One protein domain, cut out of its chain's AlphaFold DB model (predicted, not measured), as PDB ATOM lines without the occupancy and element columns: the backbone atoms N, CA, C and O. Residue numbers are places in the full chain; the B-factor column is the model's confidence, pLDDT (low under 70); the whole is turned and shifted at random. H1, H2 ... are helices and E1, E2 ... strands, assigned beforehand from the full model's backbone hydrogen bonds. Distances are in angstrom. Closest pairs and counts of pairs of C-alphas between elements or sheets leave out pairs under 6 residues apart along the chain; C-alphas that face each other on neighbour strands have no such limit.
ATOM      1  N   HIS A  94     218.637 254.425 138.241       89.50
ATOM      2  CA  HIS A  94     217.573 254.750 139.195       89.50
ATOM      3  C   HIS A  94     217.059 256.197 139.046       89.50
ATOM      4  O   HIS A  94     215.858 256.445 139.154       89.50
ATOM      5  N   LEU A  95     217.939 257.172 138.777       92.75
ATOM      6  CA  LEU A  95     217.512 258.555 138.527       92.75
ATOM      7  C   LEU A  95     216.705 258.641 137.226       92.75
ATOM      8  O   LEU A  95     215.648 259.269 137.217       92.75
ATOM      9  N   LEU A  96     217.189 258.009 136.153       92.06
ATOM     10  CA  LEU A  96     216.511 258.017 134.856       92.06
ATOM     11  C   LEU A  96     215.141 257.339 134.929       92.06
ATOM     12  O   LEU A  96     214.163 257.927 134.476       92.06
ATOM     13  N   GLY A  97     215.056 256.173 135.571       91.94
ATOM     14  CA  GLY A  97     213.799 255.451 135.770       91.94
ATOM     15  C   GLY A  97     212.791 256.228 136.616       91.94
ATOM     16  O   GLY A  97     211.598 256.215 136.331       91.94
ATOM     17  N   THR A  98     213.251 256.978 137.624       93.62
ATOM     18  CA  THR A  98     212.328 257.803 138.422       93.62
ATOM     19  C   THR A  98     211.856 259.046 137.658       93.62
ATOM     20  O   THR A  98     210.735 259.510 137.864       93.62
ATOM     21  N   LEU A  99     212.696 259.605 136.780       94.88
ATOM     22  CA  LEU A  99     212.323 260.739 135.931       94.88
ATOM     23  C   LEU A  99     211.333 260.328 134.836       94.88
ATOM     24  O   LEU A  99     210.359 261.044 134.635       94.88
ATOM     25  N   SER A 100     211.539 259.191 134.165       93.38
ATOM     26  CA  SER A 100     210.657 258.734 133.078       93.38
ATOM     27  C   SER A 100     209.228 258.450 133.549       93.38
ATOM     28  O   SER A 100     208.279 258.659 132.799       93.38
ATOM     29  N   ALA A 101     209.049 258.061 134.813       94.44
ATOM     30  CA  ALA A 101     207.731 257.890 135.424       94.44
ATOM     31  C   ALA A 101     207.015 259.221 135.751       94.44
ATOM     32  O   ALA A 101     205.883 259.208 136.236       94.44
ATOM     33  N   ARG A 102     207.667 260.381 135.562       95.69
ATOM     34  CA  ARG A 102     207.203 261.691 136.050       95.69
ATOM     35  C   ARG A 102     207.377 262.777 134.977       95.69
ATOM     36  O   ARG A 102     208.352 263.532 135.025       95.69
ATOM     37  N   PRO A 103     206.414 262.934 134.044       93.69
ATOM     38  CA  PRO A 103     206.566 263.786 132.856       93.69
ATOM     39  C   PRO A 103     206.952 265.246 133.144       93.69
ATOM     40  O   PRO A 103     207.794 265.824 132.453       93.69
ATOM     41  N   LEU A 104     206.384 265.851 134.196       91.88
ATOM     42  CA  LEU A 104     206.719 267.222 134.600       91.88
ATOM     43  C   LEU A 104     208.184 267.341 135.048       91.88
ATOM     44  O   LEU A 104     208.894 268.259 134.624       91.88
ATOM     45  N   ALA A 105     208.637 266.413 135.894       93.50
ATOM     46  CA  ALA A 105     210.010 266.385 136.379       93.50
ATOM     47  C   ALA A 105     210.991 266.092 135.239       93.50
ATOM     48  O   ALA A 105     212.035 266.736 135.154       93.50
ATOM     49  N   GLU A 106     210.642 265.177 134.333       94.50
ATOM     50  CA  GLU A 106     211.453 264.840 133.165       94.50
ATOM     51  C   GLU A 106     211.635 266.035 132.222       94.50
ATOM     52  O   GLU A 106     212.757 266.344 131.814       94.50
ATOM     53  N   SER A 107     210.551 266.747 131.907       92.75
ATOM     54  CA  SER A 107     210.587 267.940 131.056       92.75
ATOM     55  C   SER A 107     211.481 269.030 131.657       92.75
ATOM     56  O   SER A 107     212.369 269.571 130.989       92.75
ATOM     57  N   ARG A 108     211.328 269.297 132.960       93.00
ATOM     58  CA  ARG A 108     212.168 270.266 133.678       93.00
ATOM     59  C   ARG A 108     213.615 269.808 133.805       93.00
ATOM     60  O   ARG A 108     214.516 270.623 133.661       93.00
ATOM     61  N   TRP A 109     213.868 268.517 133.995       92.62
ATOM     62  CA  TRP A 109     215.218 267.961 133.954       92.62
ATOM     63  C   TRP A 109     215.882 268.191 132.592       92.62
ATOM     64  O   TRP A 109     217.014 268.677 132.532       92.62
ATOM     65  N   LYS A 110     215.175 267.893 131.496       91.44
ATOM     66  CA  LYS A 110     215.664 268.087 130.121       91.44
ATOM     67  C   LYS A 110     215.931 269.562 129.801       91.44
ATOM     68  O   LYS A 110     216.845 269.846 129.026       91.44
ATOM     69  N   SER A 111     215.203 270.494 130.421       89.94
ATOM     70  CA  SER A 111     215.408 271.935 130.225       89.94
ATOM     71  C   SER A 111     216.631 272.501 130.965       89.94
ATOM     72  O   SER A 111     217.120 273.573 130.596       89.94
ATOM     73  N   LEU A 112     217.181 271.784 131.957       89.31
ATOM     74  CA  LEU A 112     218.383 272.209 132.679       89.31
ATOM     75  C   LEU A 112     219.619 272.268 131.768       89.31
ATOM     76  O   LEU A 112     219.866 271.395 130.924       89.31
ATOM     77  N   ALA A 113     220.471 273.267 132.022       85.31
ATOM     78  CA  ALA A 113     221.772 273.380 131.374       85.31
ATOM     79  C   ALA A 113     222.603 272.089 131.569       85.31
ATOM     80  O   ALA A 113     222.586 271.515 132.664       85.31
ATOM     81  N   PRO A 114     223.367 271.632 130.555       83.31
ATOM     82  CA  PRO A 114     224.168 270.408 130.656       83.31
ATOM     83  C   PRO A 114     225.117 270.384 131.863       83.31
ATOM     84  O   PRO A 114     225.241 269.364 132.538       83.31
ATOM     85  N   SER A 115     225.732 271.526 132.193       82.81
ATOM     86  CA  SER A 115     226.592 271.682 133.374       82.81
ATOM     87  C   SER A 115     225.841 271.410 134.680       82.81
ATOM     88  O   SER A 115     226.358 270.712 135.551       82.81
ATOM     89  N   LYS A 116     224.598 271.893 134.787       88.25
ATOM     90  CA  LYS A 116     223.740 271.695 135.956       88.25
ATOM     91  C   LYS A 116     223.311 270.238 136.097       88.25
ATOM     92  O   LYS A 116     223.420 269.679 137.185       88.25
ATOM     93  N   ARG A 117     222.913 269.589 134.994       91.06
ATOM     94  CA  ARG A 117     222.629 268.141 134.985       91.06
ATOM     95  C   ARG A 117     223.846 267.335 135.434       91.06
ATOM     96  O   ARG A 117     223.718 266.486 136.309       91.06
ATOM     97  N   LYS A 118     225.037 267.655 134.915       88.56
ATOM     98  CA  LYS A 118     226.300 267.009 135.309       88.56
ATOM     99  C   LYS A 118     226.605 267.186 136.799       88.56
ATOM    100  O   LYS A 118     227.072 266.253 137.444       88.56
ATOM    101  N   GLU A 119     226.345 268.368 137.349       90.31
ATOM    102  CA  GLU A 119     226.528 268.659 138.774       90.31
ATOM    103  C   GLU A 119     225.596 267.831 139.664       90.31
ATOM    104  O   GLU A 119     226.053 267.206 140.621       90.31
ATOM    105  N   ILE A 120     224.318 267.750 139.293       93.06
ATOM    106  CA  ILE A 120     223.313 266.954 140.005       93.06
ATOM    107  C   ILE A 120     223.636 265.457 139.922       93.06
ATOM    108  O   ILE A 120     223.596 264.768 140.941       93.06
ATOM    109  N   ILE A 121     224.009 264.955 138.739       92.69
ATOM    110  CA  ILE A 121     224.434 263.559 138.546       92.69
ATOM    111  C   ILE A 121     225.607 263.230 139.466       92.69
ATOM    112  O   ILE A 121     225.581 262.206 140.150       92.69
ATOM    113  N   ARG A 122     226.615 264.110 139.531       89.81
ATOM    114  CA  ARG A 122     227.763 263.935 140.425       89.81
ATOM    115  C   ARG A 122     227.317 263.838 141.878       89.81
ATOM    116  O   ARG A 122     227.673 262.876 142.544       89.81
ATOM    117  N   TYR A 123     226.510 264.792 142.342       91.50
ATOM    118  CA  TYR A 123     226.012 264.825 143.718       91.50
ATOM    119  C   TYR A 123     225.209 263.575 144.097       91.50
ATOM    120  O   TYR A 123     225.362 263.034 145.190       91.50
ATOM    121  N   ILE A 124     224.356 263.083 143.200       91.56
ATOM    122  CA  ILE A 124     223.603 261.851 143.452       91.56
ATOM    123  C   ILE A 124     224.558 260.652 143.500       91.56
ATOM    124  O   ILE A 124     224.427 259.803 144.379       91.56
ATOM    125  N   SER A 125     225.551 260.607 142.612       88.19
ATOM    126  CA  SER A 125     226.505 259.496 142.521       88.19
ATOM    127  C   SER A 125     227.434 259.388 143.737       88.19
ATOM    128  O   SER A 125     227.796 258.274 144.113       88.19
ATOM    129  N   THR A 126     227.770 260.503 144.403       85.75
ATOM    130  CA  THR A 126     228.616 260.498 145.617       85.75
ATOM    131  C   THR A 126     227.923 259.946 146.867       85.75
ATOM    132  O   THR A 126     228.588 259.709 147.877       85.75
ATOM    133  N   GLY A 127     226.605 259.710 146.838       85.62
ATOM    134  CA  GLY A 127     225.898 259.074 147.949       85.62
ATOM    135  C   GLY A 127     226.436 257.665 148.215       85.62
ATOM    136  O   GLY A 127     226.306 256.794 147.363       85.62
ATOM    137  N   LYS A 128     227.022 257.427 149.397       82.50
ATOM    138  CA  LYS A 128     227.716 256.164 149.730       82.50
ATOM    139  C   LYS A 128     226.794 254.937 149.793       82.50
ATOM    140  O   LYS A 128     227.248 253.826 149.560       82.50
ATOM    141  N   SER A 129     225.507 255.134 150.085       89.12
ATOM    142  CA  SER A 129     224.499 254.068 150.169       89.12
ATOM    143  C   SER A 129     223.334 254.304 149.212       89.12
ATOM    144  O   SER A 129     222.997 255.452 148.903       89.12
ATOM    145  N   ASN A 130     222.656 253.228 148.806       87.50
ATOM    146  CA  ASN A 130     221.457 253.314 147.964       87.50
ATOM    147  C   ASN A 130     220.357 254.161 148.621       87.50
ATOM    148  O   ASN A 130     219.760 255.006 147.962       87.50
ATOM    149  N   ALA A 131     220.176 254.053 149.942       89.12
ATOM    150  CA  ALA A 131     219.251 254.906 150.689       89.12
ATOM    151  C   ALA A 131     219.574 256.407 150.549       89.12
ATOM    152  O   ALA A 131     218.673 257.230 150.375       89.12
ATOM    153  N   THR A 132     220.861 256.775 150.572       90.69
ATOM    154  CA  THR A 132     221.293 258.170 150.372       90.69
ATOM    155  C   THR A 132     221.010 258.636 148.945       90.69
ATOM    156  O   THR A 132     220.471 259.727 148.754       90.69
ATOM    157  N   ARG A 133     221.313 257.799 147.943       90.69
ATOM    158  CA  ARG A 133     221.027 258.098 146.531       90.69
ATOM    159  C   ARG A 133     219.529 258.322 146.313       90.69
ATOM    160  O   ARG A 133     219.149 259.351 145.760       90.69
ATOM    161  N   ASN A 134     218.686 257.442 146.849       91.50
ATOM    162  CA  ASN A 134     217.228 257.531 146.737       91.50
ATOM    163  C   ASN A 134     216.680 258.789 147.419       91.50
ATOM    164  O   ASN A 134     215.862 259.505 146.842       91.50
ATOM    165  N   ARG A 135     217.189 259.133 148.610       92.38
ATOM    166  CA  ARG A 135     216.831 260.379 149.307       92.38
ATOM    167  C   ARG A 135     217.187 261.620 148.483       92.38
ATOM    168  O   ARG A 135     216.405 262.571 148.442       92.38
ATOM    169  N   ASN A 136     218.347 261.621 147.828       94.19
ATOM    170  CA  ASN A 136     218.790 262.734 146.987       94.19
ATOM    171  C   ASN A 136     217.946 262.854 145.712       94.19
ATOM    172  O   ASN A 136     217.555 263.967 145.355       94.19
ATOM    173  N   VAL A 137     217.590 261.730 145.083       95.12
ATOM    174  CA  VAL A 137     216.651 261.695 143.950       95.12
ATOM    175  C   VAL A 137     215.280 262.232 144.370       95.12
ATOM    176  O   VAL A 137     214.748 263.123 143.715       95.12
ATOM    177  N   ALA A 138     214.742 261.805 145.514       94.25
ATOM    178  CA  ALA A 138     213.462 262.305 146.023       94.25
ATOM    179  C   ALA A 138     213.481 263.817 146.322       94.25
ATOM    180  O   ALA A 138     212.492 264.518 146.102       94.25
ATOM    181  N   ARG A 139     214.603 264.356 146.820       94.75
ATOM    182  CA  ARG A 139     214.786 265.810 146.999       94.75
ATOM    183  C   ARG A 139     214.798 266.548 145.665       94.75
ATOM    184  O   ARG A 139     214.119 267.561 145.542       94.75
ATOM    185  N   LEU A 140     215.538 266.036 144.681       95.94
ATOM    186  CA  LEU A 140     215.570 266.605 143.335       95.94
ATOM    187  C   LEU A 140     214.163 266.660 142.736       95.94
ATOM    188  O   LEU A 140     213.752 267.709 142.250       95.94
ATOM    189  N   LEU A 141     213.414 265.562 142.811       95.19
ATOM    190  CA  LEU A 141     212.067 265.494 142.251       95.19
ATOM    191  C   LEU A 141     211.120 266.496 142.904       95.19
ATOM    192  O   LEU A 141     210.410 267.191 142.192       95.19
ATOM    193  N   ARG A 142     211.173 266.655 144.233       94.69
ATOM    194  CA  ARG A 142     210.391 267.693 144.924       94.69
ATOM    195  C   ARG A 142     210.677 269.097 144.396       94.69
ATOM    196  O   ARG A 142     209.755 269.893 144.271       94.69
ATOM    197  N   ILE A 143     211.932 269.402 144.064       94.12
ATOM    198  CA  ILE A 143     212.298 270.695 143.469       94.12
ATOM    199  C   ILE A 143     211.737 270.797 142.048       94.12
ATOM    200  O   ILE A 143     211.066 271.777 141.721       94.12
ATOM    201  N   LEU A 144     211.971 269.775 141.223       94.19
ATOM    202  CA  LEU A 144     211.529 269.743 139.828       94.19
ATOM    203  C   LEU A 144     210.006 269.714 139.690       94.19
ATOM    204  O   LEU A 144     209.499 270.133 138.663       94.19
ATOM    205  N   GLU A 145     209.260 269.264 140.688       93.56
ATOM    206  CA  GLU A 145     207.790 269.223 140.671       93.56
ATOM    207  C   GLU A 145     207.154 270.391 141.421       93.56
ATOM    208  O   GLU A 145     205.947 270.598 141.334       93.56
ATOM    209  N   SER A 146     207.955 271.196 142.121       92.25
ATOM    210  CA  SER A 146     207.456 272.385 142.806       92.25
ATOM    211  C   SER A 146     206.814 273.362 141.816       92.25
ATOM    212  O   SER A 146     207.141 273.371 140.625       92.25
ATOM    213  N   LYS A 147     205.913 274.232 142.286       86.56
ATOM    214  CA  LYS A 147     205.242 275.213 141.414       86.56
ATOM    215  C   LYS A 147     206.249 276.048 140.609       86.56
ATOM    216  O   LYS A 147     206.092 276.182 139.397       86.56
ATOM    217  N   SER A 148     207.325 276.501 141.253       84.50
ATOM    218  CA  SER A 148     208.394 277.276 140.613       84.50
ATOM    219  C   SER A 148     209.341 276.431 139.755       84.50
ATOM    220  O   SER A 148     209.982 276.974 138.867       84.50
ATOM    221  N   GLY A 149     209.469 275.121 140.003       83.75
ATOM    222  CA  GLY A 149     210.505 274.289 139.375       83.75
ATOM    223  C   GLY A 149     211.931 274.690 139.777       83.75
ATOM    224  O   GLY A 149     212.897 274.247 139.154       83.75
ATOM    225  N   ALA A 150     212.061 275.541 140.796       86.75
ATOM    226  CA  ALA A 150     213.306 276.133 141.255       86.75
ATOM    227  C   ALA A 150     213.535 275.816 142.735       86.75
ATOM    228  O   ALA A 150     212.597 275.659 143.516       86.75
ATOM    229  N   GLY A 151     214.799 275.723 143.134       89.81
ATOM    230  CA  GLY A 151     215.170 275.392 144.502       89.81
ATOM    231  C   GLY A 151     216.658 275.124 144.652       89.81
ATOM    232  O   GLY A 151     217.444 275.319 143.725       89.81
ATOM    233  N   VAL A 152     217.053 274.668 145.836       90.75
ATOM    234  CA  VAL A 152     218.449 274.347 146.143       90.75
ATOM    235  C   VAL A 152     218.560 272.875 146.509       90.75
ATOM    236  O   VAL A 152     217.970 272.418 147.487       90.75
ATOM    237  N   LEU A 153     219.355 272.133 145.741       90.50
ATOM    238  CA  LEU A 153     219.728 270.760 146.054       90.50
ATOM    239  C   LEU A 153     221.129 270.762 146.667       90.50
ATOM    240  O   LEU A 153     222.116 270.712 145.945       90.50
ATOM    241  N   CYS A 154     221.216 270.836 147.999       81.81
ATOM    242  CA  CYS A 154     222.492 270.753 148.727       81.81
ATOM    243  C   CYS A 154     223.562 271.733 148.189       81.81
ATOM    244  O   CYS A 154     224.663 271.333 147.826       81.81
ATOM    245  N   GLY A 155     223.207 273.017 148.073       83.69
ATOM    246  CA  GLY A 155     224.070 274.069 147.515       83.69
ATOM    247  C   GLY A 155     223.974 274.234 145.994       83.69
ATOM    248  O   GLY A 155     224.279 275.304 145.474       83.69
ATOM    249  N   ILE A 156     223.459 273.239 145.265       87.38
ATOM    250  CA  ILE A 156     223.239 273.340 143.821       87.38
ATOM    251  C   ILE A 156     221.956 274.132 143.565       87.38
ATOM    252  O   ILE A 156     220.850 273.620 143.753       87.38
ATOM    253  N   ARG A 157     222.085 275.377 143.098       89.38
ATOM    254  CA  ARG A 157     220.931 276.186 142.683       89.38
ATOM    255  C   ARG A 157     220.342 275.646 141.377       89.38
ATOM    256  O   ARG A 157     221.044 275.560 140.366       89.38
ATOM    257  N   ILE A 158     219.064 275.282 141.422       89.12
ATOM    258  CA  ILE A 158     218.235 274.858 140.294       89.12
ATOM    259  C   ILE A 158     217.282 276.010 139.995       89.12
ATOM    260  O   ILE A 158     216.521 276.430 140.866       89.12
ATOM    261  N   THR A 159     217.348 276.541 138.781       82.75
ATOM    262  CA  THR A 159     216.475 277.615 138.308       82.75
ATOM    263  C   THR A 159     215.613 277.095 137.171       82.75
ATOM    264  O   THR A 159     216.083 276.314 136.339       82.75
ATOM    265  N   ASP A 160     214.366 277.547 137.109       70.50
ATOM    266  CA  ASP A 160     213.547 277.322 135.928       70.50
ATOM    267  C   ASP A 160     214.096 278.194 134.790       70.50
ATOM    268  O   ASP A 160     214.291 279.403 134.941       70.50
ATOM    269  N   ARG A 161     214.374 277.590 133.632       61.28
ATOM    270  CA  ARG A 161     214.854 278.328 132.455       61.28
ATOM    271  C   ARG A 161     213.848 279.378 131.971       61.28
ATOM    272  O   ARG A 161     214.249 280.285 131.238       61.28
ATOM    273  N   ARG A 162     212.573 279.282 132.370       56.06
ATOM    274  CA  ARG A 162     211.558 280.308 132.085       56.06
ATOM    275  C   ARG A 162     211.902 281.671 132.708       56.06
ATOM    276  O   ARG A 162     211.694 282.671 132.034       56.06
ATOM    277  N   ASP A 163     212.541 281.712 133.881       47.34
ATOM    278  CA  ASP A 163     212.952 282.965 134.544       47.34
ATOM    279  C   ASP A 163     214.259 283.555 133.996       47.34
ATOM    280  O   ASP A 163     214.461 284.766 134.001       47.34
ATOM    281  N   SER A 164     215.162 282.725 133.465       46.62
ATOM    282  CA  SER A 164     216.486 283.195 133.013       46.62
ATOM    283  C   SER A 164     216.465 284.141 131.801       46.62
ATOM    284  O   SER A 164     217.493 284.726 131.474       46.62
TER     285      SER A 164
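This is residues 94 to 164 of the 169 residues of an uncharacterized protein of Verrucomicrobia bacterium (UniProt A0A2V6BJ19). A helical hairpin, H3 and H4, opens away from its turn like a narrow V; the small strand hairpin E1 and E2 covers one side of it, E1 by H4 and E2 by H3. On the other side, H2 crosses the last residues of H4 and H1 lies near H4. The printed part has 71 residues, in the order H1, H2, H3, H4, E1, E2, with an antiparallel sheet of order E1 - E2; the class is mostly helix. It is compact, with a radius of gyration of the C-alphas of 11.3 A and spans of 35 by 25 by 19 A.

Start at H1, residues 94 to 100; it only just touches H2, residues 103 to 111, with 3 pairs of C-alphas within 8 A, only at the corner, closest at Leu 99 and Glu 106, 5.0 A. Residues 141 to 145 of H4, residues 130 to 145, touch H2 about perpendicular at 88 degrees; the closest C-alphas are Ala 105 and Leu 144, 5.0 A. H3, residues 114 to 125, forms a hairpin with H4, opposite ways at a shallow tilt of 34 degrees, only just short of steep; their closest C-alphas are Ile 124 and Arg 133, 5.5 A. In each helix every O i to N i+4 pair is within hydrogen-bond range. E1, residues 151 to 153, and E2, residues 156 to 158, form a hairpin; look for N 151 and O 158 at 2.9 A.

Find C-alpha 94 at (217.573, 254.750, 139.195), where H1 begins. H3 runs 16.3 A; H4 runs 22.2 A from C-alpha 130 at (221.457, 253.314, 147.964). E2 ends at C-alpha 158, (218.235, 274.858, 140.294).

The C-alphas farthest apart, Ser 129 and Asp 163, are 34.8 A apart. The printed part has no cut, and its five links are tight. Residues 161 to 164 have pLDDT under 70.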